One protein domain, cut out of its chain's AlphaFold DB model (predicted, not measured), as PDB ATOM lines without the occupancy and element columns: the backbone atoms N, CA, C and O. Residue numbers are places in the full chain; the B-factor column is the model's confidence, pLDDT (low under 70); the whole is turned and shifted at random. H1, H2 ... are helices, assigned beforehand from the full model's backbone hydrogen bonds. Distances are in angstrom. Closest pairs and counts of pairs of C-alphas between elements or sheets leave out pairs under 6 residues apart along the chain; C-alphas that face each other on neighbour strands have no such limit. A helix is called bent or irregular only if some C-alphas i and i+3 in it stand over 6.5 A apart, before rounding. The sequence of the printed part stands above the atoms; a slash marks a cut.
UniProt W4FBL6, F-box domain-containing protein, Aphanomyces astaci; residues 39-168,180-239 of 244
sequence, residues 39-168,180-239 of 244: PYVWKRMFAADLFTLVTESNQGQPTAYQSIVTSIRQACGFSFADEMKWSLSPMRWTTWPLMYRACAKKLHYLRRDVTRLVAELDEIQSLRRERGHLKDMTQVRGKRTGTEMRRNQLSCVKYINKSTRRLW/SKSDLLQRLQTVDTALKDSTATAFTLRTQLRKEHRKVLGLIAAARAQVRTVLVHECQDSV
ATOM      1  N   PRO A  39     234.879 177.269 170.805       84.44
ATOM      2  CA  PRO A  39     233.437 177.490 170.966       84.44
ATOM      3  C   PRO A  39     233.072 178.879 171.498       84.44
ATOM      4  O   PRO A  39     232.086 179.469 171.057       84.44
ATOM      5  N   TYR A  40     233.877 179.417 172.419       85.38
ATOM      6  CA  TYR A  40     233.636 180.717 173.052       85.38
ATOM      7  C   TYR A  40     233.452 181.850 172.029       85.38
ATOM      8  O   TYR A  40     232.544 182.666 172.176       85.38
ATOM      9  N   VAL A  41     234.257 181.859 170.959       89.38
ATOM     10  CA  VAL A  41     234.221 182.900 169.917       89.38
ATOM     11  C   VAL A  41     232.897 182.877 169.146       89.38
ATOM     12  O   VAL A  41     232.359 183.921 168.793       89.38
ATOM     13  N   TRP A  42     232.335 181.689 168.915       89.50
ATOM     14  CA  TRP A  42     231.146 181.506 168.076       89.50
ATOM     15  C   TRP A  42     229.840 181.441 168.861       89.50
ATOM     16  O   TRP A  42     228.776 181.678 168.288       89.50
ATOM     17  N   LYS A  43     229.887 181.129 170.160       84.44
ATOM     18  CA  LYS A  43     228.705 180.892 171.002       84.44
ATOM     19  C   LYS A  43     227.688 182.028 170.915       84.44
ATOM     20  O   LYS A  43     226.506 181.766 170.703       84.44
ATOM     21  N   ARG A  44     228.141 183.281 171.046       84.88
ATOM     22  CA  ARG A  44     227.272 184.470 170.982       84.88
ATOM     23  C   ARG A  44     226.583 184.596 169.623       84.88
ATOM     24  O   ARG A  44     225.382 184.837 169.567       84.88
ATOM     25  N   MET A  45     227.330 184.390 168.545       86.88
ATOM     26  CA  MET A  45     226.827 184.489 167.175       86.88
ATOM     27  C   MET A  45     225.825 183.377 166.852       86.88
ATOM     28  O   MET A  45     224.742 183.648 166.346       86.88
ATOM     29  N   PHE A  46     226.123 182.129 167.226       87.19
ATOM     30  CA  PHE A  46     225.159 181.029 167.116       87.19
ATOM     31  C   PHE A  46     223.898 181.288 167.932       87.19
ATOM     32  O   PHE A  46     222.804 180.979 167.462       87.19
ATOM     33  N   ALA A  47     224.045 181.839 169.140       83.75
ATOM     34  CA  ALA A  47     222.914 182.166 169.988       83.75
ATOM     35  C   ALA A  47     221.996 183.193 169.326       83.75
ATOM     36  O   ALA A  47     220.797 182.947 169.263       83.75
ATOM     37  N   ALA A  48     222.557 184.279 168.789       83.00
ATOM     38  CA  ALA A  48     221.799 185.333 168.124       83.00
ATOM     39  C   ALA A  48     221.148 184.860 166.809       83.00
ATOM     40  O   ALA A  48     219.951 185.058 166.602       83.00
ATOM     41  N   ASP A  49     221.909 184.180 165.948       85.25
ATOM     42  CA  ASP A  49     221.490 183.902 164.569       85.25
ATOM     43  C   ASP A  49     220.729 182.587 164.389       85.25
ATOM     44  O   ASP A  49     219.829 182.501 163.552       85.25
ATOM     45  N   LEU A  50     221.135 181.535 165.107       86.12
ATOM     46  CA  LEU A  50     220.746 180.154 164.802       86.12
ATOM     47  C   LEU A  50     219.924 179.510 165.920       86.12
ATOM     48  O   LEU A  50     218.962 178.799 165.637       86.12
ATOM     49  N   PHE A  51     220.256 179.744 167.191       85.31
ATOM     50  CA  PHE A  51     219.491 179.170 168.308       85.31
ATOM     51  C   PHE A  51     218.116 179.814 168.457       85.31
ATOM     52  O   PHE A  51     217.176 179.124 168.852       85.31
ATOM     53  N   THR A  52     217.984 181.079 168.059       83.50
ATOM     54  CA  THR A  52     216.702 181.791 167.986       83.50
ATOM     55  C   THR A  52     215.718 181.173 166.990       83.50
ATOM     56  O   THR A  52     214.512 181.367 167.123       83.50
ATOM     57  N   LEU A  53     216.190 180.387 166.012       83.31
ATOM     58  CA  LEU A  53     215.328 179.712 165.027       83.31
ATOM     59  C   LEU A  53     214.481 178.593 165.654       83.31
ATOM     60  O   LEU A  53     213.431 178.230 165.118       83.31
ATOM     61  N   VAL A  54     214.942 178.064 166.792       80.00
ATOM     62  CA  VAL A  54     214.352 176.929 167.524       80.00
ATOM     63  C   VAL A  54     213.726 177.388 168.850       80.00
ATOM     64  O   VAL A  54     213.523 176.594 169.764       80.00
ATOM     65  N   THR A  55     213.457 178.683 168.994       76.38
ATOM     66  CA  THR A  55     212.755 179.254 170.151       76.38
ATOM     67  C   THR A  55     211.510 179.987 169.674       76.38
ATOM     68  O   THR A  55     211.567 180.670 168.658       76.38
ATOM     69  N   GLU A  56     210.414 179.896 170.425       65.00
ATOM     70  CA  GLU A  56     209.137 180.560 170.107       65.00
ATOM     71  C   GLU A  56     209.175 182.094 170.199       65.00
ATOM     72  O   GLU A  56     208.193 182.746 169.855       65.00
ATOM     73  N   SER A  57     210.272 182.687 170.685       58.00
ATOM     74  CA  SER A  57     210.269 184.082 171.134       58.00
ATOM     75  C   SER A  57     210.019 185.090 170.006       58.00
ATOM     76  O   SER A  57     210.860 185.300 169.130       58.00
ATOM     77  N   ASN A  58     208.867 185.756 170.121       52.94
ATOM     78  CA  ASN A  58     208.384 186.892 169.330       52.94
ATOM     79  C   ASN A  58     208.860 188.257 169.874       52.94
ATOM     80  O   ASN A  58     208.293 189.290 169.527       52.94
ATOM     81  N   GLN A  59     209.855 188.293 170.766       50.09
ATOM     82  CA  GLN A  59     210.292 189.532 171.418       50.09
ATOM     83  C   GLN A  59     211.631 190.005 170.844       50.09
ATOM     84  O   GLN A  59     212.693 189.779 171.418       50.09
ATOM     85  N   GLY A  60     211.576 190.636 169.671       58.53
ATOM     86  CA  GLY A  60     212.727 191.271 169.026       58.53
ATOM     87  C   GLY A  60     212.515 191.498 167.531       58.53
ATOM     88  O   GLY A  60     211.612 190.921 166.928       58.53
ATOM     89  N   GLN A  61     213.356 192.338 166.916       61.91
ATOM     90  CA  GLN A  61     213.425 192.396 165.456       61.91
ATOM     91  C   GLN A  61     213.846 191.018 164.927       61.91
ATOM     92  O   GLN A  61     214.852 190.478 165.398       61.91
ATOM     93  N   PRO A  62     213.101 190.441 163.967       65.25
ATOM     94  CA  PRO A  62     213.426 189.131 163.447       65.25
ATOM     95  C   PRO A  62     214.797 189.168 162.774       65.25
ATOM     96  O   PRO A  62     215.061 190.019 161.921       65.25
ATOM     97  N   THR A  63     215.674 188.232 163.134       76.12
ATOM     98  CA  THR A  63     216.961 188.092 162.449       76.12
ATOM     99  C   THR A  63     216.742 187.729 160.980       76.12
ATOM    100  O   THR A  63     215.701 187.184 160.587       76.12
ATOM    101  N   ALA A  64     217.751 187.980 160.140       76.25
ATOM    102  CA  ALA A  64     217.683 187.644 158.718       76.25
ATOM    103  C   ALA A  64     217.303 186.166 158.492       76.25
ATOM    104  O   ALA A  64     216.529 185.862 157.585       76.25
ATOM    105  N   TYR A  65     217.774 185.254 159.347       87.25
ATOM    106  CA  TYR A  65     217.444 183.831 159.268       87.25
ATOM    107  C   TYR A  65     216.059 183.481 159.821       87.25
ATOM    108  O   TYR A  65     215.413 182.584 159.276       87.25
ATOM    109  N   GLN A  66     215.565 184.191 160.841       87.12
ATOM    110  CA  GLN A  66     214.202 183.985 161.341       87.12
ATOM    111  C   GLN A  66     213.170 184.256 160.251       87.12
ATOM    112  O   GLN A  66     212.285 183.426 160.052       87.12
ATOM    113  N   SER A  67     213.342 185.340 159.483       88.06
ATOM    114  CA  SER A  67     212.449 185.658 158.358       88.06
ATOM    115  C   SER A  67     212.372 184.516 157.332       88.06
ATOM    116  O   SER A  67     211.290 184.148 156.872       88.06
ATOM    117  N   ILE A  68     213.509 183.872 157.043       90.50
ATOM    118  CA  ILE A  68     213.586 182.733 156.121       90.50
ATOM    119  C   ILE A  68     212.786 181.556 156.677       90.50
ATOM    120  O   ILE A  68     211.947 180.996 155.972       90.50
ATOM    121  N   VAL A  69     213.003 181.194 157.943       90.44
ATOM    122  CA  VAL A  69     212.305 180.065 158.578       90.44
ATOM    123  C   VAL A  69     210.801 180.319 158.674       90.44
ATOM    124  O   VAL A  69     210.012 179.411 158.405       90.44
ATOM    125  N   THR A  70     210.376 181.549 158.976       89.44
ATOM    126  CA  THR A  70     208.950 181.908 158.961       89.44
ATOM    127  C   THR A  70     208.333 181.753 157.574       89.44
ATOM    128  O   THR A  70     207.245 181.191 157.460       89.44
ATOM    129  N   SER A  71     209.040 182.147 156.510       90.31
ATOM    130  CA  SER A  71     208.559 181.954 155.139       90.31
ATOM    131  C   SER A  71     208.493 180.473 154.747       90.31
ATOM    132  O   SER A  71     207.540 180.071 154.083       90.31
ATOM    133  N   ILE A  72     209.441 179.634 155.197       91.88
ATOM    134  CA  ILE A  72     209.373 178.172 155.004       91.88
ATOM    135  C   ILE A  72     208.101 177.618 155.659       91.88
ATOM    136  O   ILE A  72     207.337 176.907 155.006       91.88
ATOM    137  N   ARG A  73     207.861 177.952 156.935       91.62
ATOM    138  CA  ARG A  73     206.686 177.501 157.704       91.62
ATOM    139  C   ARG A  73     205.382 177.850 156.990       91.62
ATOM    140  O   ARG A  73     204.536 176.978 156.801       91.62
ATOM    141  N   GLN A  74     205.260 179.094 156.524       91.50
ATOM    142  CA  GLN A  74     204.094 179.576 155.782       91.50
ATOM    143  C   GLN A  74     203.919 178.851 154.439       91.50
ATOM    144  O   GLN A  74     202.861 178.278 154.185       91.50
ATOM    145  N   ALA A  75     204.955 178.801 153.594       91.25
ATOM    146  CA  ALA A  75     204.866 178.208 152.255       91.25
ATOM    147  C   ALA A  75     204.610 176.687 152.283       91.25
ATOM    148  O   ALA A  75     203.925 176.119 151.417       91.25
ATOM    149  N   CYS A  76     205.152 176.010 153.295       91.62
ATOM    150  CA  CYS A  76     204.975 174.582 153.510       91.62
ATOM    151  C   CYS A  76     203.777 174.235 154.405       91.62
ATOM    152  O   CYS A  76     203.490 173.045 154.525       91.62
ATOM    153  N   GLY A  77     203.097 175.201 155.025       90.69
ATOM    154  CA  GLY A  77     201.896 174.984 155.838       90.69
ATOM    155  C   GLY A  77     202.125 174.146 157.097       90.69
ATOM    156  O   GLY A  77     201.409 173.172 157.311       90.69
ATOM    157  N   PHE A  78     203.141 174.468 157.900       90.81
ATOM    158  CA  PHE A  78     203.343 173.853 159.220       90.81
ATOM    159  C   PHE A  78     203.649 174.910 160.283       90.81
ATOM    160  O   PHE A  78     204.258 175.940 159.986       90.81
ATOM    161  N   SER A  79     203.221 174.661 161.521       89.75
ATOM    162  CA  SER A  79     203.464 175.555 162.656       89.75
ATOM    163  C   SER A  79     204.777 175.228 163.379       89.75
ATOM    164  O   SER A  79     205.365 174.163 163.179       89.75
ATOM    165  N   PHE A  80     205.226 176.123 164.264       86.81
ATOM    166  CA  PHE A  80     206.345 175.830 165.168       86.81
ATOM    167  C   PHE A  80     206.054 174.608 166.060       86.81
ATOM    168  O   PHE A  80     206.919 173.758 166.254       86.81
ATOM    169  N   ALA A  81     204.815 174.472 166.543       87.19
ATOM    170  CA  ALA A  81     204.406 173.338 167.367       87.19
ATOM    171  C   ALA A  81     204.509 171.998 166.615       87.19
ATOM    172  O   ALA A  81     204.846 170.975 167.209       87.19
ATOM    173  N   ASP A  82     204.258 171.992 165.303       87.56
ATOM    174  CA  ASP A  82     204.437 170.795 164.472       87.56
ATOM    175  C   ASP A  82     205.912 170.471 164.247       87.56
ATOM    176  O   ASP A  82     206.297 169.303 164.225       87.56
ATOM    177  N   GLU A  83     206.740 171.505 164.103       86.69
ATOM    178  CA  GLU A  83     208.189 171.389 163.952       86.69
ATOM    179  C   GLU A  83     208.848 170.792 165.204       86.69
ATOM    180  O   GLU A  83     209.734 169.948 165.080       86.69
ATOM    181  N   MET A  84     208.371 171.147 166.403       84.88
ATOM    182  CA  MET A  84     208.864 170.590 167.672       84.88
ATOM    183  C   MET A  84     208.566 169.098 167.854       84.88
ATOM    184  O   MET A  84     209.273 168.421 168.596       84.88
ATOM    185  N   LYS A  85     207.558 168.558 167.160       87.88
ATOM    186  CA  LYS A  85     207.231 167.121 167.190       87.88
ATOM    187  C   LYS A  85     208.142 166.289 166.285       87.88
ATOM    188  O   LYS A  85     208.053 165.062 166.285       87.88
ATOM    189  N   TRP A  86     208.970 166.920 165.454       88.25
ATOM    190  CA  TRP A  86     209.836 166.186 164.539       88.25
ATOM    191  C   TRP A  86     210.975 165.508 165.295       88.25
ATOM    192  O   TRP A  86     211.682 166.133 166.082       88.25
ATOM    193  N   SER A  87     211.211 164.232 164.991       84.25
ATOM    194  CA  SER A  87     212.422 163.550 165.431       84.25
ATOM    195  C   SER A  87     213.626 164.127 164.683       84.25
ATOM    196  O   SER A  87     213.792 163.961 163.471       84.25
ATOM    197  N   LEU A  88     214.465 164.862 165.411       85.38
ATOM    198  CA  LEU A  88     215.694 165.443 164.887       85.38
ATOM    199  C   LEU A  88     216.873 164.559 165.286       85.38
ATOM    200  O   LEU A  88     217.200 164.441 166.463       85.38
ATOM    201  N   SER A  89     217.533 163.959 164.297       83.06
ATOM    202  CA  SER A  89     218.824 163.314 164.524       83.06
ATOM    203  C   SER A  89     219.916 164.393 164.525       83.06
ATOM    204  O   SER A  89     220.038 165.120 163.528       83.06
ATOM    205  N   PRO A  90     220.686 164.555 165.620       82.06
ATOM    206  CA  PRO A  90     221.797 165.494 165.638       82.06
ATOM    207  C   PRO A  90     222.830 165.077 164.588       82.06
ATOM    208  O   PRO A  90     223.236 163.918 164.515       82.06
ATOM    209  N   MET A  91     223.247 166.022 163.747       83.94
ATOM    210  CA  MET A  91     224.243 165.741 162.712       83.94
ATOM    211  C   MET A  91     225.637 165.507 163.304       83.94
ATOM    212  O   MET A  91     225.948 165.979 164.399       83.94
ATOM    213  N   ARG A  92     226.498 164.813 162.541       82.19
ATOM    214  CA  ARG A  92     227.901 164.578 162.914       82.19
ATOM    215  C   ARG A  92     228.604 165.902 163.207       82.19
ATOM    216  O   ARG A  92     228.521 166.854 162.431       82.19
ATOM    217  N   TRP A  93     229.312 165.923 164.327       72.25
ATOM    218  CA  TRP A  93     229.985 167.110 164.829       72.25
ATOM    219  C   TRP A  93     231.155 167.524 163.932       72.25
ATOM    220  O   TRP A  93     231.861 166.685 163.368       72.25
ATOM    221  N   THR A  94     231.349 168.836 163.807       82.69
ATOM    222  CA  THR A  94     232.491 169.473 163.134       82.69
ATOM    223  C   THR A  94     232.889 170.724 163.921       82.69
ATOM    224  O   THR A  94     232.220 171.093 164.884       82.69
ATOM    225  N   THR A  95     233.968 171.402 163.531       87.25
ATOM    226  CA  THR A  95     234.368 172.674 164.157       87.25
ATOM    227  C   THR A  95     233.260 173.732 164.034       87.25
ATOM    228  O   THR A  95     232.638 173.843 162.971       87.25
ATOM    229  N   TRP A  96     233.090 174.574 165.056       86.75
ATOM    230  CA  TRP A  96     232.098 175.659 165.103       86.75
ATOM    231  C   TRP A  96     232.026 176.533 163.837       86.75
ATOM    232  O   TRP A  96     230.918 176.698 163.312       86.75
ATOM    233  N   PRO A  97     233.151 177.015 163.263       89.94
ATOM    234  CA  PRO A  97     233.113 177.781 162.017       89.94
ATOM    235  C   PRO A  97     232.464 177.010 160.860       89.94
ATOM    236  O   PRO A  97     231.633 177.539 160.123       89.94
ATOM    237  N   LEU A  98     232.825 175.737 160.676       88.94
ATOM    238  CA  LEU A  98     232.286 174.919 159.584       88.94
ATOM    239  C   LEU A  98     230.794 174.656 159.766       88.94
ATOM    240  O   LEU A  98     230.035 174.723 158.798       88.94
ATOM    241  N   MET A  99     230.374 174.418 161.004       88.81
ATOM    242  CA  MET A  99     228.978 174.187 161.346       88.81
ATOM    243  C   MET A  99     228.134 175.453 161.110       88.81
ATOM    244  O   MET A  99     227.088 175.369 160.466       88.81
ATOM    245  N   TYR A 100     228.633 176.635 161.501       90.06
ATOM    246  CA  TYR A 100     227.977 177.922 161.223       90.06
ATOM    247  C   TYR A 100     227.829 178.141 159.720       90.06
ATOM    248  O   TYR A 100     226.738 178.409 159.218       90.06
ATOM    249  N   ARG A 101     228.928 177.957 158.976       90.44
ATOM    250  CA  ARG A 101     228.948 178.113 157.519       90.44
ATOM    251  C   ARG A 101     227.970 177.164 156.839       90.44
ATOM    252  O   ARG A 101     227.302 177.571 155.893       90.44
ATOM    253  N   ALA A 102     227.886 175.915 157.293       90.62
ATOM    254  CA  ALA A 102     226.955 174.932 156.753       90.62
ATOM    255  C   ALA A 102     225.496 175.350 156.986       90.62
ATOM    256  O   ALA A 102     224.707 175.311 156.040       90.62
ATOM    257  N   CYS A 103     225.156 175.807 158.198       90.56
ATOM    258  CA  CYS A 103     223.829 176.335 158.527       90.56
ATOM    259  C   CYS A 103     223.478 177.557 157.677       90.56
ATOM    260  O   CYS A 103     222.476 177.533 156.965       90.56
ATOM    261  N   ALA A 104     224.329 178.586 157.688       90.50
ATOM    262  CA  ALA A 104     224.124 179.820 156.934       90.50
ATOM    263  C   ALA A 104     223.951 179.539 155.434       90.50
ATOM    264  O   ALA A 104     222.979 179.971 154.814       90.50
ATOM    265  N   LYS A 105     224.844 178.727 154.849       92.12
ATOM    266  CA  LYS A 105     224.770 178.343 153.432       92.12
ATOM    267  C   LYS A 105     223.459 177.619 153.111       92.12
ATOM    268  O   LYS A 105     222.827 177.933 152.106       92.12
ATOM    269  N   LYS A 106     223.035 176.671 153.955       92.94
ATOM    270  CA  LYS A 106     221.755 175.969 153.778       92.94
ATOM    271  C   LYS A 106     220.564 176.913 153.883       92.94
ATOM    272  O   LYS A 106     219.687 176.838 153.034       92.94
ATOM    273  N   LEU A 107     220.549 177.821 154.855       92.62
ATOM    274  CA  LEU A 107     219.478 178.807 155.019       92.62
ATOM    275  C   LEU A 107     219.359 179.734 153.803       92.62
ATOM    276  O   LEU A 107     218.250 180.009 153.350       92.62
ATOM    277  N   HIS A 108     220.477 180.150 153.205       92.06
ATOM    278  CA  HIS A 108     220.445 180.923 151.960       92.06
ATOM    279  C   HIS A 108     219.878 180.131 150.774       92.06
ATOM    280  O   HIS A 108     219.099 180.686 149.998       92.06
ATOM    281  N   TYR A 109     220.217 178.845 150.637       93.69
ATOM    282  CA  TYR A 109     219.592 177.996 149.615       93.69
ATOM    283  C   TYR A 109     218.097 177.812 149.865       93.69
ATOM    284  O   TYR A 109     217.304 177.996 148.947       93.69
ATOM    285  N   LEU A 110     217.703 177.559 151.116       94.00
ATOM    286  CA  LEU A 110     216.299 177.450 151.502       94.00
ATOM    287  C   LEU A 110     215.522 178.727 151.177       94.00
ATOM    288  O   LEU A 110     214.409 178.636 150.678       94.00
ATOM    289  N   ARG A 111     216.104 179.916 151.379       94.12
ATOM    290  CA  ARG A 111     215.473 181.184 150.982       94.12
ATOM    291  C   ARG A 111     215.140 181.205 149.491       94.12
ATOM    292  O   ARG A 111     214.020 181.553 149.132       94.12
ATOM    293  N   ARG A 112     216.091 180.818 148.635       94.44
ATOM    294  CA  ARG A 112     215.878 180.744 147.182       94.44
ATOM    295  C   ARG A 112     214.788 179.729 146.831       94.44
ATOM    296  O   ARG A 112     213.897 180.030 146.037       94.44
ATOM    297  N   ASP A 113     214.827 178.554 147.443       94.38
ATOM    298  CA  ASP A 113     213.857 177.491 147.179       94.38
ATOM    299  C   ASP A 113     212.446 177.866 147.660       94.38
ATOM    300  O   ASP A 113     211.465 177.557 146.988       94.38
ATOM    301  N   VAL A 114     212.324 178.601 148.770       95.00
ATOM    302  CA  VAL A 114     211.043 179.155 149.235       95.00
ATOM    303  C   VAL A 114     210.516 180.198 148.268       95.00
ATOM    304  O   VAL A 114     209.343 180.136 147.919       95.00
ATOM    305  N   THR A 115     211.354 181.129 147.798       94.69
ATOM    306  CA  THR A 115     210.904 182.121 146.806       94.69
ATOM    307  C   THR A 115     210.412 181.451 145.527       94.69
ATOM    308  O   THR A 115     209.395 181.862 144.977       94.69
ATOM    309  N   ARG A 116     211.073 180.365 145.104       94.69
ATOM    310  CA  ARG A 116     210.619 179.545 143.979       94.69
ATOM    311  C   ARG A 116     209.279 178.879 144.278       94.69
ATOM    312  O   ARG A 116     208.377 178.958 143.460       94.69
ATOM    313  N   LEU A 117     209.130 178.253 145.447       94.88
ATOM    314  CA  LEU A 117     207.873 177.613 145.829       94.88
ATOM    315  C   LEU A 117     206.713 178.616 145.880       94.88
ATOM    316  O   LEU A 117     205.623 178.284 145.438       94.88
ATOM    317  N   VAL A 118     206.927 179.819 146.415       94.94
ATOM    318  CA  VAL A 118     205.889 180.861 146.455       94.94
ATOM    319  C   VAL A 118     205.447 181.233 145.039       94.94
ATOM    320  O   VAL A 118     204.250 181.216 144.777       94.94
ATOM    321  N   ALA A 119     206.388 181.447 144.114       94.44
ATOM    322  CA  ALA A 119     206.064 181.728 142.715       94.44
ATOM    323  C   ALA A 119     205.240 180.599 142.060       94.44
ATOM    324  O   ALA A 119     204.239 180.869 141.405       94.44
ATOM    325  N   GLU A 120     205.599 179.336 142.303       94.19
ATOM    326  CA  GLU A 120     204.849 178.175 141.790       94.19
ATOM    327  C   GLU A 120     203.438 178.090 142.401       94.19
ATOM    328  O   GLU A 120     202.477 177.700 141.741       94.19
ATOM    329  N   LEU A 121     203.274 178.469 143.674       93.75
ATOM    330  CA  LEU A 121     201.957 178.521 144.314       93.75
ATOM    331  C   LEU A 121     201.080 179.634 143.742       93.75
ATOM    332  O   LEU A 121     199.872 179.423 143.601       93.75
ATOM    333  N   ASP A 122     201.668 180.776 143.402       94.75
ATOM    334  CA  ASP A 122     200.969 181.876 142.742       94.75
ATOM    335  C   ASP A 122     200.551 181.488 141.317       94.75
ATOM    336  O   ASP A 122     199.409 181.740 140.923       94.75
ATOM    337  N   GLU A 123     201.408 180.774 140.584       93.94
ATOM    338  CA  GLU A 123     201.090 180.214 139.264       93.94
ATOM    339  C   GLU A 123     199.958 179.176 139.335       93.94
ATOM    340  O   GLU A 123     199.005 179.210 138.556       93.94
ATOM    341  N   ILE A 124     199.961 178.290 140.336       94.50
ATOM    342  CA  ILE A 124     198.835 177.367 140.555       94.50
ATOM    343  C   ILE A 124     197.536 178.145 140.805       94.50
ATOM    344  O   ILE A 124     196.464 177.721 140.363       94.50
ATOM    345  N   GLN A 125     197.589 179.267 141.528       94.38
ATOM    346  CA  GLN A 125     196.408 180.100 141.745       94.38
ATOM    347  C   GLN A 125     195.940 180.782 140.458       94.38
ATOM    348  O   GLN A 125     194.730 180.810 140.219       94.38
ATOM    349  N   SER A 126     196.845 181.298 139.621       93.88
ATOM    350  CA  SER A 126     196.473 181.890 138.330       93.88
ATOM    351  C   SER A 126     195.861 180.847 137.396       93.88
ATOM    352  O   SER A 126     194.768 181.082 136.883       93.88
ATOM    353  N   LEU A 127     196.461 179.657 137.287       92.00
ATOM    354  CA  LEU A 127     195.923 178.542 136.498       92.00
ATOM    355  C   LEU A 127     194.546 178.090 137.004       92.00
ATOM    356  O   LEU A 127     193.656 177.781 136.216       92.00
ATOM    357  N   ARG A 128     194.307 178.091 138.324       93.62
ATOM    358  CA  ARG A 128     192.976 177.794 138.890       93.62
ATOM    359  C   ARG A 128     191.929 178.840 138.515       93.62
ATOM    360  O   ARG A 128     190.788 178.455 138.252       93.62
ATOM    361  N   ARG A 129     192.293 180.127 138.505       93.38
ATOM    362  CA  ARG A 129     191.404 181.221 138.074       93.38
ATOM    363  C   ARG A 129     191.097 181.102 136.583       93.38
ATOM    364  O   ARG A 129     189.929 181.118 136.211       93.38
ATOM    365  N   GLU A 130     192.115 180.877 135.754       90.00
ATOM    366  CA  GLU A 130     191.958 180.659 134.312       90.00
ATOM    367  C   GLU A 130     191.082 179.438 134.016       90.00
ATOM    368  O   GLU A 130     190.125 179.535 133.248       90.00
ATOM    369  N   ARG A 131     191.311 178.313 134.705       90.06
ATOM    370  CA  ARG A 131     190.448 177.127 134.616       90.06
ATOM    371  C   ARG A 131     188.997 177.453 134.971       90.06
ATOM    372  O   ARG A 131     188.089 176.924 134.337       90.06
ATOM    373  N   GLY A 132     188.772 178.283 135.992       87.50
ATOM    374  CA  GLY A 132     187.441 178.774 136.365       87.50
ATOM    375  C   GLY A 132     186.784 179.547 135.222       87.50
ATOM    376  O   GLY A 132     185.710 179.166 134.768       87.50
ATOM    377  N   HIS A 133     187.487 180.538 134.673       86.00
ATOM    378  CA  HIS A 133     187.004 181.336 133.544       86.00
ATOM    379  C   HIS A 133     186.720 180.497 132.289       86.00
ATOM    380  O   HIS A 133     185.689 180.680 131.642       86.00
ATOM    381  N   LEU A 134     187.592 179.542 131.952       84.94
ATOM    382  CA  LEU A 134     187.387 178.636 130.819       84.94
ATOM    383  C   LEU A 134     186.163 177.736 131.034       84.94
ATOM    384  O   LEU A 134     185.363 177.563 130.112       84.94
ATOM    385  N   LYS A 135     185.964 177.211 132.252       85.75
ATOM    386  CA  LYS A 135     184.762 176.437 132.597       85.75
ATOM    387  C   LYS A 135     183.496 177.270 132.438       85.75
ATOM    388  O   LYS A 135     182.571 176.805 131.772       85.75
ATOM    389  N   ASP A 136     183.489 178.504 132.927       82.94
ATOM    390  CA  ASP A 136     182.344 179.405 132.787       82.94
ATOM    391  C   ASP A 136     182.022 179.674 131.308       82.94
ATOM    392  O   ASP A 136     180.874 179.534 130.888       82.94
ATOM    393  N   MET A 137     183.027 179.958 130.471       77.44
ATOM    394  CA  MET A 137     182.825 180.174 129.029       77.44
ATOM    395  C   MET A 137     182.311 178.928 128.295       77.44
ATOM    396  O   MET A 137     181.479 179.042 127.391       77.44
ATOM    397  N   THR A 138     182.757 177.730 128.686       75.19
ATOM    398  CA  THR A 138     182.238 176.476 128.112       75.19
ATOM    399  C   THR A 138     180.802 176.176 128.551       75.19
ATOM    400  O   THR A 138     180.018 175.675 127.741       75.19
ATOM    401  N   GLN A 139     180.426 176.524 129.788       67.81
ATOM    402  CA  GLN A 139     179.072 176.337 130.314       67.81
ATOM    403  C   GLN A 139     178.080 177.380 129.791       67.81
ATOM    404  O   GLN A 139     176.940 177.024 129.530       67.81
ATOM    405  N   VAL A 140     178.482 178.632 129.540       55.84
ATOM    406  CA  VAL A 140     177.585 179.687 129.015       55.84
ATOM    407  C   VAL A 140     176.966 179.327 127.653       55.84
ATOM    408  O   VAL A 140     175.851 179.758 127.361       55.84
ATOM    409  N   ARG A 141     177.626 178.493 126.834       51.50
ATOM    410  CA  ARG A 141     177.052 177.971 125.575       51.50
ATOM    411  C   ARG A 141     176.130 176.758 125.756       51.50
ATOM    412  O   ARG A 141     175.388 176.424 124.834       51.50
ATOM    413  N   GLY A 142     176.157 176.095 126.908       50.41
ATOM    414  CA  GLY A 142     175.173 175.083 127.281       50.41
ATOM    415  C   GLY A 142     174.017 175.767 127.996       50.41
ATOM    416  O   GLY A 142     174.225 176.298 129.075       50.41
ATOM    417  N   LYS A 143     172.829 175.798 127.372       47.88
ATOM    418  CA  LYS A 143     171.557 176.331 127.908       47.88
ATOM    419  C   LYS A 143     171.618 176.634 129.415       47.88
ATOM    420  O   LYS A 143     171.406 175.729 130.219       47.88
ATOM    421  N   ARG A 144     171.855 177.900 129.795       48.88
ATOM    422  CA  ARG A 144     171.504 178.367 131.143       48.88
ATOM    423  C   ARG A 144     170.031 178.021 131.319       48.88
ATOM    424  O   ARG A 144     169.179 178.598 130.642       48.88
ATOM    425  N   THR A 145     169.723 177.032 132.148       48.56
ATOM    426  CA  THR A 145     168.338 176.747 132.509       48.56
ATOM    427  C   THR A 145     167.788 178.027 133.138       48.56
ATOM    428  O   THR A 145     168.461 178.684 133.936       48.56
ATOM    429  N   GLY A 146     166.594 178.459 132.715       51.09
ATOM    430  CA  GLY A 146     166.037 179.780 133.060       51.09
ATOM    431  C   GLY A 146     165.929 180.067 134.568       51.09
ATOM    432  O   GLY A 146     165.714 181.207 134.975       51.09
ATOM    433  N   THR A 147     166.120 179.051 135.406       51.50
ATOM    434  CA  THR A 147     166.200 179.102 136.866       51.50
ATOM    435  C   THR A 147     167.500 179.710 137.407       51.50
ATOM    436  O   THR A 147     167.432 180.501 138.348       51.50
ATOM    437  N   GLU A 148     168.673 179.429 136.827       49.34
ATOM    438  CA  GLU A 148     169.956 179.977 137.316       49.34
ATOM    439  C   GLU A 148     170.138 181.451 136.946       49.34
ATOM    440  O   GLU A 148     170.577 182.261 137.767       49.34
ATOM    441  N   MET A 149     169.711 181.838 135.740       48.62
ATOM    442  CA  MET A 149     169.773 183.236 135.314       48.62
ATOM    443  C   MET A 149     168.831 184.126 136.146       48.62
ATOM    444  O   MET A 149     169.186 185.262 136.459       48.62
ATOM    445  N   ARG A 150     167.678 183.593 136.589       50.22
ATOM    446  CA  ARG A 150     166.781 184.278 137.535       50.22
ATOM    447  C   ARG A 150     167.427 184.490 138.904       50.22
ATOM    448  O   ARG A 150     167.240 185.555 139.474       50.22
ATOM    449  N   ARG A 151     168.200 183.536 139.437       49.41
ATOM    450  CA  ARG A 151     168.825 183.670 140.769       49.41
ATOM    451  C   ARG A 151     169.901 184.760 140.817       49.41
ATOM    452  O   ARG A 151     169.880 185.576 141.734       49.41
ATOM    453  N   ASN A 152     170.765 184.843 139.803       51.19
ATOM    454  CA  ASN A 152     171.782 185.904 139.724       51.19
ATOM    455  C   ASN A 152     171.177 187.285 139.415       51.19
ATOM    456  O   ASN A 152     171.713 188.302 139.838       51.19
ATOM    457  N   GLN A 153     170.021 187.330 138.747       51.78
ATOM    458  CA  GLN A 153     169.229 188.550 138.569       51.78
ATOM    459  C   GLN A 153     168.386 188.931 139.794       51.78
ATOM    460  O   GLN A 153     167.592 189.855 139.688       51.78
ATOM    461  N   LEU A 154     168.482 188.244 140.935       49.25
ATOM    462  CA  LEU A 154     167.638 188.538 142.101       49.25
ATOM    463  C   LEU A 154     168.425 188.879 143.371       49.25
ATOM    464  O   LEU A 154     167.810 189.367 144.316       49.25
ATOM    465  N   SER A 155     169.754 188.715 143.403       49.62
ATOM    466  CA  SER A 155     170.546 189.028 144.607       49.62
ATOM    467  C   SER A 155     170.896 190.515 144.764       49.62
ATOM    468  O   SER A 155     171.043 190.976 145.890       49.62
ATOM    469  N   CYS A 156     170.953 191.298 143.677       50.94
ATOM    470  CA  CYS A 156     171.246 192.745 143.722       50.94
ATOM    471  C   CYS A 156     170.236 193.636 142.963       50.94
ATOM    472  O   CYS A 156     170.356 194.858 142.943       50.94
ATOM    473  N   VAL A 157     169.206 193.050 142.349       49.00
ATOM    474  CA  VAL A 157     168.370 193.724 141.329       49.00
ATOM    475  C   VAL A 157     167.091 194.351 141.886       49.00
ATOM    476  O   VAL A 157     166.392 195.059 141.156       49.00
ATOM    477  N   LYS A 158     166.781 194.173 143.178       53.56
ATOM    478  CA  LYS A 158     165.575 194.780 143.777       53.56
ATOM    479  C   LYS A 158     165.553 196.317 143.678       53.56
ATOM    480  O   LYS A 158     164.470 196.882 143.729       53.56
ATOM    481  N   TYR A 159     166.704 196.963 143.454       52.69
ATOM    482  CA  TYR A 159     166.843 198.425 143.423       52.69
ATOM    483  C   TYR A 159     167.358 199.013 142.097       52.69
ATOM    484  O   TYR A 159     167.568 200.219 142.009       52.69
ATOM    485  N   ILE A 160     167.559 198.207 141.045       60.00
ATOM    486  CA  ILE A 160     168.111 198.718 139.778       60.00
ATOM    487  C   ILE A 160     166.984 199.065 138.800       60.00
ATOM    488  O   ILE A 160     166.195 198.199 138.393       60.00
ATOM    489  N   ASN A 161     166.956 200.342 138.411       63.16
ATOM    490  CA  ASN A 161     165.965 200.951 137.530       63.16
ATOM    491  C   ASN A 161     165.948 200.297 136.131       63.16
ATOM    492  O   ASN A 161     166.967 199.823 135.620       63.16
ATOM    493  N   LYS A 162     164.769 200.255 135.490       60.69
ATOM    494  CA  LYS A 162     164.534 199.532 134.216       60.69
ATOM    495  C   LYS A 162     165.444 200.009 133.074       60.69
ATOM    496  O   LYS A 162     165.801 199.209 132.214       60.69
ATOM    497  N   SER A 163     165.816 201.287 133.063       59.81
ATOM    498  CA  SER A 163     166.742 201.901 132.100       59.81
ATOM    499  C   SER A 163     168.187 201.442 132.307       59.81
ATOM    500  O   SER A 163     168.837 201.025 131.352       59.81
ATOM    501  N   THR A 164     168.659 201.401 133.554       61.88
ATOM    502  CA  THR A 164     169.997 200.915 133.929       61.88
ATOM    503  C   THR A 164     170.177 199.438 133.577       61.88
ATOM    504  O   THR A 164     171.236 199.028 133.114       61.88
ATOM    505  N   ARG A 165     169.104 198.642 133.702       58.88
ATOM    506  CA  ARG A 165     169.072 197.244 133.247       58.88
ATOM    507  C   ARG A 165     169.283 197.101 131.736       58.88
ATOM    508  O   ARG A 165     169.950 196.164 131.317       58.88
ATOM    509  N   ARG A 166     168.730 198.007 130.920       58.97
ATOM    510  CA  ARG A 166     168.925 197.988 129.457       58.97
ATOM    511  C   ARG A 166     170.334 198.433 129.064       58.97
ATOM    512  O   ARG A 166     170.910 197.816 128.181       58.97
ATOM    513  N   LEU A 167     170.888 199.432 129.755       56.78
ATOM    514  CA  LEU A 167     172.275 199.881 129.574       56.78
ATOM    515  C   LEU A 167     173.285 198.782 129.923       56.78
ATOM    516  O   LEU A 167     174.173 198.506 129.133       56.78
ATOM    517  N   TRP A 168     173.084 198.060 131.030       56.81
ATOM    518  CA  TRP A 168     173.945 196.927 131.384       56.81
ATOM    519  C   TRP A 168     173.878 195.790 130.364       56.81
ATOM    520  O   TRP A 168     174.902 195.208 130.035       56.81
ATOM    521  N   SER A 180     186.188 178.640 118.910       77.94
ATOM    522  CA  SER A 180     185.379 177.448 118.704       77.94
ATOM    523  C   SER A 180     185.278 176.663 120.021       77.94
ATOM    524  O   SER A 180     186.118 176.781 120.916       77.94
ATOM    525  N   LYS A 181     184.211 175.871 120.193       80.69
ATOM    526  CA  LYS A 181     184.036 175.052 121.408       80.69
ATOM    527  C   LYS A 181     185.218 174.088 121.595       80.69
ATOM    528  O   LYS A 181     185.624 173.844 122.727       80.69
ATOM    529  N   SER A 182     185.762 173.577 120.491       82.62
ATOM    530  CA  SER A 182     186.984 172.773 120.458       82.62
ATOM    531  C   SER A 182     188.193 173.543 120.982       82.62
ATOM    532  O   SER A 182     188.900 173.000 121.825       82.62
ATOM    533  N   ASP A 183     188.381 174.810 120.599       84.44
ATOM    534  CA  ASP A 183     189.515 175.618 121.080       84.44
ATOM    535  C   ASP A 183     189.438 175.859 122.592       84.44
ATOM    536  O   ASP A 183     190.448 175.807 123.291       84.44
ATOM    537  N   LEU A 184     188.233 176.092 123.127       83.38
ATOM    538  CA  LEU A 184     188.024 176.255 124.570       83.38
ATOM    539  C   LEU A 184     188.304 174.961 125.343       83.38
ATOM    540  O   LEU A 184     188.916 175.012 126.407       83.38
ATOM    541  N   LEU A 185     187.877 173.810 124.814       86.44
ATOM    542  CA  LEU A 185     188.160 172.506 125.419       86.44
ATOM    543  C   LEU A 185     189.651 172.165 125.356       86.44
ATOM    544  O   LEU A 185     190.198 171.675 126.341       86.44
ATOM    545  N   GLN A 186     190.318 172.481 124.244       89.88
ATOM    546  CA  GLN A 186     191.758 172.298 124.097       89.88
ATOM    547  C   GLN A 186     192.529 173.174 125.092       89.88
ATOM    548  O   GLN A 186     193.400 172.668 125.794       89.88
ATOM    549  N   ARG A 187     192.163 174.456 125.231       88.69
ATOM    550  CA  ARG A 187     192.753 175.358 126.240       88.69
ATOM    551  C   ARG A 187     192.507 174.881 127.668       88.69
ATOM    552  O   ARG A 187     193.394 174.953 128.512       88.69
ATOM    553  N   LEU A 188     191.313 174.365 127.951       89.44
ATOM    554  CA  LEU A 188     190.997 173.803 129.263       89.44
ATOM    555  C   LEU A 188     191.875 172.583 129.557       89.44
ATOM    556  O   LEU A 188     192.418 172.479 130.654       89.44
ATOM    557  N   GLN A 189     192.081 171.710 128.568       92.38
ATOM    558  CA  GLN A 189     192.975 170.563 128.697       92.38
ATOM    559  C   GLN A 189     194.427 170.995 128.935       92.38
ATOM    560  O   GLN A 189     195.067 170.430 129.817       92.38
ATOM    561  N   THR A 190     194.932 172.012 128.224       93.31
ATOM    562  CA  THR A 190     196.297 172.528 128.444       93.31
ATOM    563  C   THR A 190     196.472 173.152 129.827       93.31
ATOM    564  O   THR A 190     197.504 172.959 130.467       93.31
ATOM    565  N   VAL A 191     195.457 173.865 130.327       92.88
ATOM    566  CA  VAL A 191     195.479 174.431 131.687       92.88
ATOM    567  C   VAL A 191     195.418 173.320 132.736       92.88
ATOM    568  O   VAL A 191     196.128 173.387 133.735       92.88
ATOM    569  N   ASP A 192     194.626 172.269 132.516       93.50
ATOM    570  CA  ASP A 192     194.562 171.126 133.431       93.50
ATOM    571  C   ASP A 192     195.868 170.314 133.450       93.50
ATOM    572  O   ASP A 192     196.262 169.840 134.518       93.50
ATOM    573  N   THR A 193     196.560 170.161 132.314       95.00
ATOM    574  CA  THR A 193     197.898 169.542 132.285       95.00
ATOM    575  C   THR A 193     198.921 170.411 133.004       95.00
ATOM    576  O   THR A 193     199.598 169.911 133.899       95.00
ATOM    577  N   ALA A 194     198.952 171.718 132.726       94.62
ATOM    578  CA  ALA A 194     199.851 172.649 133.410       94.62
ATOM    579  C   ALA A 194     199.612 172.659 134.929       94.62
ATOM    580  O   ALA A 194     200.551 172.596 135.711       94.62
ATOM    581  N   LEU A 195     198.350 172.637 135.371       94.81
ATOM    582  CA  LEU A 195     198.009 172.590 136.794       94.81
ATOM    583  C   LEU A 195     198.520 171.297 137.447       94.81
ATOM    584  O   LEU A 195     199.049 171.344 138.560       94.81
ATOM    585  N   LYS A 196     198.391 170.143 136.781       95.06
ATOM    586  CA  LYS A 196     198.947 168.871 137.280       95.06
ATOM    587  C   LYS A 196     200.468 168.942 137.413       95.06
ATOM    588  O   LYS A 196     200.988 168.564 138.461       95.06
ATOM    589  N   ASP A 197     201.149 169.487 136.414       95.25
ATOM    590  CA  ASP A 197     202.607 169.600 136.417       95.25
ATOM    591  C   ASP A 197     203.086 170.567 137.511       95.25
ATOM    592  O   ASP A 197     203.867 170.164 138.376       95.25
ATOM    593  N   SER A 198     202.533 171.783 137.581       94.25
ATOM    594  CA  SER A 198     202.877 172.771 138.618       94.25
ATOM    595  C   SER A 198     202.526 172.287 140.031       94.25
ATOM    596  O   SER A 198     203.223 172.567 141.005       94.25
ATOM    597  N   THR A 199     201.446 171.516 140.205       94.69
ATOM    598  CA  THR A 199     201.136 170.943 141.528       94.69
ATOM    599  C   THR A 199     202.116 169.842 141.931       94.69
ATOM    600  O   THR A 199     202.472 169.761 143.113       94.69
ATOM    601  N   ALA A 200     202.603 169.040 140.981       95.62
ATOM    602  CA  ALA A 200     203.649 168.052 141.227       95.62
ATOM    603  C   ALA A 200     205.001 168.718 141.557       95.62
ATOM    604  O   ALA A 200     205.654 168.329 142.534       95.62
ATOM    605  N   THR A 201     205.404 169.763 140.823       94.81
ATOM    606  CA  THR A 201     206.616 170.549 141.133       94.81
ATOM    607  C   THR A 201     206.513 171.195 142.516       94.81
ATOM    608  O   THR A 201     207.410 171.029 143.344       94.81
ATOM    609  N   ALA A 202     205.389 171.835 142.847       94.31
ATOM    610  CA  ALA A 202     205.185 172.441 144.162       94.31
ATOM    611  C   ALA A 202     205.226 171.406 145.303       94.31
ATOM    612  O   ALA A 202     205.769 171.678 146.378       94.31
ATOM    613  N   PHE A 203     204.683 170.202 145.092       94.69
ATOM    614  CA  PHE A 203     204.727 169.125 146.084       94.69
ATOM    615  C   PHE A 203     206.155 168.615 146.333       94.69
ATOM    616  O   PHE A 203     206.578 168.474 147.488       94.69
ATOM    617  N   THR A 204     206.917 168.372 145.264       95.38
ATOM    618  CA  THR A 204     208.316 167.930 145.372       95.38
ATOM    619  C   THR A 204     209.184 168.991 146.051       95.38
ATOM    620  O   THR A 204     209.909 168.667 146.997       95.38
ATOM    621  N   LEU A 205     209.028 170.266 145.675       94.50
ATOM    622  CA  LEU A 205     209.713 171.397 146.308       94.50
ATOM    623  C   LEU A 205     209.383 171.503 147.800       94.50
ATOM    624  O   LEU A 205     210.294 171.606 148.619       94.50
ATOM    625  N   ARG A 206     208.104 171.404 148.187       94.94
ATOM    626  CA  ARG A 206     207.694 171.402 149.606       94.94
ATOM    627  C   ARG A 206     208.338 170.275 150.400       94.94
ATOM    628  O   ARG A 206     208.802 170.494 151.519       94.94
ATOM    629  N   THR A 207     208.360 169.071 149.838       94.00
ATOM    630  CA  THR A 207     208.936 167.894 150.501       94.00
ATOM    631  C   THR A 207     210.440 168.064 150.701       94.00
ATOM    632  O   THR A 207     210.955 167.828 151.798       94.00
ATOM    633  N   GLN A 208     211.137 168.550 149.674       94.12
ATOM    634  CA  GLN A 208     212.571 168.809 149.730       94.12
ATOM    635  C   GLN A 208     212.914 169.950 150.702       94.12
ATOM    636  O   GLN A 208     213.826 169.795 151.514       94.12
ATOM    637  N   LEU A 209     212.148 171.046 150.699       94.00
ATOM    638  CA  LEU A 209     212.291 172.157 151.646       94.00
ATOM    639  C   LEU A 209     212.154 171.689 153.096       94.00
ATOM    640  O   LEU A 209     213.019 171.981 153.918       94.00
ATOM    641  N   ARG A 210     211.116 170.902 153.414       93.31
ATOM    642  CA  ARG A 210     210.936 170.330 154.761       93.31
ATOM    643  C   ARG A 210     212.119 169.443 155.158       93.31
ATOM    644  O   ARG A 210     212.595 169.523 156.289       93.31
ATOM    645  N   LYS A 211     212.616 168.613 154.235       92.94
ATOM    646  CA  LYS A 211     213.770 167.732 154.469       92.94
ATOM    647  C   LYS A 211     215.047 168.525 154.745       92.94
ATOM    648  O   LYS A 211     215.765 168.207 155.690       92.94
ATOM    649  N   GLU A 212     215.346 169.540 153.944       92.88
ATOM    650  CA  GLU A 212     216.540 170.371 154.130       92.88
ATOM    651  C   GLU A 212     216.431 171.274 155.365       92.88
ATOM    652  O   GLU A 212     217.414 171.421 156.090       92.88
ATOM    653  N   HIS A 213     215.238 171.788 155.678       92.75
ATOM    654  CA  HIS A 213     214.978 172.521 156.920       92.75
ATOM    655  C   HIS A 213     215.250 171.652 158.156       92.75
ATOM    656  O   HIS A 213     216.004 172.051 159.042       92.75
ATOM    657  N   ARG A 214     214.779 170.395 158.170       92.00
ATOM    658  CA  ARG A 214     215.115 169.425 159.234       92.00
ATOM    659  C   ARG A 214     216.617 169.220 159.409       92.00
ATOM    660  O   ARG A 214     217.084 169.073 160.534       92.00
ATOM    661  N   LYS A 215     217.392 169.227 158.320       91.31
ATOM    662  CA  LYS A 215     218.858 169.121 158.401       91.31
ATOM    663  C   LYS A 215     219.478 170.337 159.087       91.31
ATOM    664  O   LYS A 215     220.412 170.165 159.863       91.31
ATOM    665  N   VAL A 216     218.963 171.542 158.829       91.50
ATOM    666  CA  VAL A 216     219.400 172.761 159.535       91.50
ATOM    667  C   VAL A 216     219.106 172.644 161.029       91.50
ATOM    668  O   VAL A 216     219.997 172.879 161.840       91.50
ATOM    669  N   LEU A 217     217.911 172.182 161.400       91.06
ATOM    670  CA  LEU A 217     217.567 171.934 162.804       91.06
ATOM    671  C   LEU A 217     218.472 170.876 163.452       91.06
ATOM    672  O   LEU A 217     218.891 171.050 164.592       91.06
ATOM    673  N   GLY A 218     218.838 169.817 162.723       90.31
ATOM    674  CA  GLY A 218     219.791 168.804 163.188       90.31
ATOM    675  C   GLY A 218     221.201 169.356 163.438       90.31
ATOM    676  O   GLY A 218     221.852 168.960 164.406       90.31
ATOM    677  N   LEU A 219     221.670 170.305 162.616       88.12
ATOM    678  CA  LEU A 219     222.932 171.021 162.851       88.12
ATOM    679  C   LEU A 219     222.843 171.937 164.077       88.12
ATOM    680  O   LEU A 219     223.771 171.987 164.881       88.12
ATOM    681  N   ILE A 220     221.715 172.629 164.255       88.94
ATOM    682  CA  ILE A 220     221.474 173.473 165.432       88.94
ATOM    683  C   ILE A 220     221.415 172.623 166.710       88.94
ATOM    684  O   ILE A 220     221.980 173.006 167.734       88.94
ATOM    685  N   ALA A 221     220.782 171.450 166.653       88.06
ATOM    686  CA  ALA A 221     220.735 170.503 167.762       88.06
ATOM    687  C   ALA A 221     222.136 169.993 168.137       88.06
ATOM    688  O   ALA A 221     222.481 169.981 169.320       88.06
ATOM    689  N   ALA A 222     222.967 169.652 167.147       87.19
ATOM    690  CA  ALA A 222     224.362 169.272 167.369       87.19
ATOM    691  C   ALA A 222     225.168 170.406 168.028       87.19
ATOM    692  O   ALA A 222     225.853 170.182 169.025       87.19
ATOM    693  N   ALA A 223     225.011 171.640 167.540       84.00
ATOM    694  CA  ALA A 223     225.648 172.817 168.124       84.00
ATOM    695  C   ALA A 223     225.228 173.042 169.585       84.00
ATOM    696  O   ALA A 223     226.072 173.292 170.443       84.00
ATOM    697  N   ARG A 224     223.935 172.894 169.902       84.94
ATOM    698  CA  ARG A 224     223.424 172.991 171.281       84.94
ATOM    699  C   ARG A 224     223.989 171.907 172.194       84.94
ATOM    700  O   ARG A 224     224.335 172.213 173.334       84.94
ATOM    701  N   ALA A 225     224.094 170.669 171.714       84.19
ATOM    702  CA  ALA A 225     224.709 169.582 172.472       84.19
ATOM    703  C   ALA A 225     226.174 169.905 172.811       84.19
ATOM    704  O   ALA A 225     226.585 169.737 173.954       84.19
ATOM    705  N   GLN A 226     226.916 170.473 171.858       81.19
ATOM    706  CA  GLN A 226     228.307 170.867 172.065       81.19
ATOM    707  C   GLN A 226     228.469 172.037 173.051       81.19
ATOM    708  O   GLN A 226     229.416 172.044 173.828       81.19
ATOM    709  N   VAL A 227     227.552 173.017 173.082       78.25
ATOM    710  CA  VAL A 227     227.586 174.051 174.142       78.25
ATOM    711  C   VAL A 227     227.444 173.411 175.517       78.25
ATOM    712  O   VAL A 227     228.153 173.793 176.442       78.25
ATOM    713  N   ARG A 228     226.527 172.446 175.659       74.94
ATOM    714  CA  ARG A 228     226.295 171.772 176.940       74.94
ATOM    715  C   ARG A 228     227.533 171.006 177.400       74.94
ATOM    716  O   ARG A 228     227.873 171.110 178.567       74.94
ATOM    717  N   THR A 229     228.226 170.298 176.508       74.44
ATOM    718  CA  THR A 229     229.443 169.557 176.880       74.44
ATOM    719  C   THR A 229     230.604 170.479 177.249       74.44
ATOM    720  O   THR A 229     231.285 170.222 178.234       74.44
ATOM    721  N   VAL A 230     230.800 171.580 176.516       67.06
ATOM    722  CA  VAL A 230     231.864 172.559 176.814       67.06
ATOM    723  C   VAL A 230     231.627 173.238 178.167       67.06
ATOM    724  O   VAL A 230     232.559 173.360 178.949       67.06
ATOM    725  N   LEU A 231     230.378 173.596 178.489       58.78
ATOM    726  CA  LEU A 231     230.030 174.176 179.792       58.78
ATOM    727  C   LEU A 231     230.231 173.201 180.962       58.78
ATOM    728  O   LEU A 231     230.587 173.628 182.055       58.78
ATOM    729  N   VAL A 232     230.008 171.901 180.749       57.41
ATOM    730  CA  VAL A 232     230.256 170.879 181.780       57.41
ATOM    731  C   VAL A 232     231.754 170.735 182.056       57.41
ATOM    732  O   VAL A 232     232.135 170.636 183.217       57.41
ATOM    733  N   HIS A 233     232.601 170.794 181.024       52.75
ATOM    734  CA  HIS A 233     234.055 170.745 181.199       52.75
ATOM    735  C   HIS A 233     234.627 172.026 181.829       52.75
ATOM    736  O   HIS A 233     235.426 171.928 182.753       52.75
ATOM    737  N   GLU A 234     234.151 173.217 181.444       49.47
ATOM    738  CA  GLU A 234     234.571 174.484 182.075       49.47
ATOM    739  C   GLU A 234     234.213 174.543 183.581       49.47
ATOM    740  O   GLU A 234     234.966 175.113 184.374       49.47
ATOM    741  N   CYS A 235     233.108 173.910 183.998       38.81
ATOM    742  CA  CYS A 235     232.738 173.759 185.413       38.81
ATOM    743  C   CYS A 235     233.533 172.675 186.163       38.81
ATOM    744  O   CYS A 235     233.577 172.708 187.388       38.81
ATOM    745  N   GLN A 236     234.133 171.701 185.473       39.72
ATOM    746  CA  GLN A 236     234.965 170.667 186.106       39.72
ATOM    747  C   GLN A 236     236.409 171.146 186.291       39.72
ATOM    748  O   GLN A 236     236.995 170.915 187.346       39.72
ATOM    749  N   ASP A 237     236.943 171.903 185.332       39.84
ATOM    750  CA  ASP A 237     238.292 172.482 185.411       39.84
ATOM    751  C   ASP A 237     238.400 173.628 186.438       39.84
ATOM    752  O   ASP A 237     239.494 174.004 186.853       39.84
ATOM    753  N   SER A 238     237.266 174.167 186.898       39.09
ATOM    754  CA  SER A 238     237.193 175.142 187.997       39.09
ATOM    755  C   SER A 238     237.080 174.502 189.390       39.09
ATOM    756  O   SER A 238     237.105 175.219 190.389       39.09
ATOM    757  N   VAL A 239     237.018 173.165 189.477       40.09
ATOM    758  CA  VAL A 239     237.007 172.382 190.732       40.09
ATOM    759  C   VAL A 239     238.249 171.482 190.815       40.09
ATOM    760  O   VAL A 239     238.208 170.381 191.358       40.09
TER     761      VAL A 239
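Overview. This is residues 39 to 168 and 180 to 239 of the 244 residues of the protein "F-box domain-containing protein" of Aphanomyces astaci (UniProt W4FBL6). Two very long helices, H5 and H8, lie side by side, running opposite ways, and make a long rod; the shorter H1, H2 and H3 pack on this pair along the part where H5 begins. Beyond H5's other end, residues 142 to 156 and 158 to 164, which hold H6 and part of H7, stick out as an arm, while residues 231 to 239 stick out at the opposite end of the rod. The printed part has 190 residues with eight named helices, H1 to H8 in that order, and no named strand; its class is all helix. It is extended, with a radius of gyration of the C-alphas of 27.2 A and spans of 95 by 39 by 25 A.

Arrangement. H1, residues 39 to 49, meets H2, residues 51 to 54, only through their link. H3, residues 64 to 76, touches H2, the closest C-alphas being those of Leu 53 and Gln 66, 5.8 A apart. H4, residues 80 to 84, is close to H3 but not clearly touching, with C-alphas 73 and 80 7.7 A apart. H5, residues 96 to 140, touches H1 at a shallow tilt of 19 degrees, the same way, with residues 96 to 100 alone; the closest C-alphas are those of Pro 39 and Trp 96, 6.3 A apart. H3 touches H5 at 37 degrees, only just steep, closest at C-alphas 68 and 111, 5.7 A apart. H6, residues 146 to 152, and H7, residues 162 to 168, touch no helix. H8, residues 181 to 237, touches H5 at a shallow tilt of 22 degrees, opposite ways; the C-alphas of Cys 103 and Val 216 are closest, 5.8 A apart. H8 also touches H3 at a steep tilt of 44 degrees, opposite ways, with C-alphas 76 and 206 closest at 5.7 A. H1, H3, H5 and H8 form a bundle, a group of helices each of which touches others of the group; of the 5 pairs of helices in the domain that touch and have a tilt, leaving out H1 and H3, which only just touch and only at their ends, 2 are at a shallow tilt, and the helix packing is part aligned and part crossed. Every O i to N i+4 pair is within hydrogen-bond range in H4 to H8, against 5 of 7 in H1 and 8 of 9 in H3; H2 is too short for one.

Along the chain. H1 begins at C-alpha 39, (233.437, 177.490, 170.966), and is irregular, with C-alphas 41 and 44 7.2 A apart. H3 is 19.0 A long, H5 65.5 A and H8 83.9 A. H8 ends at C-alpha 237, (238.292, 172.482, 185.411).

Size, cuts and confidence. The C-alphas of Ser 163 and Val 239 are the two farthest apart, 96.2 A. Residues 169 to 179 are not printed, and C-alphas 168 and 180 are 25.9 A apart across this cut. The link from H4 to H5 is long. The pLDDT is under 70 in residues 56 to 62, 139 to 168 and 230 to 239.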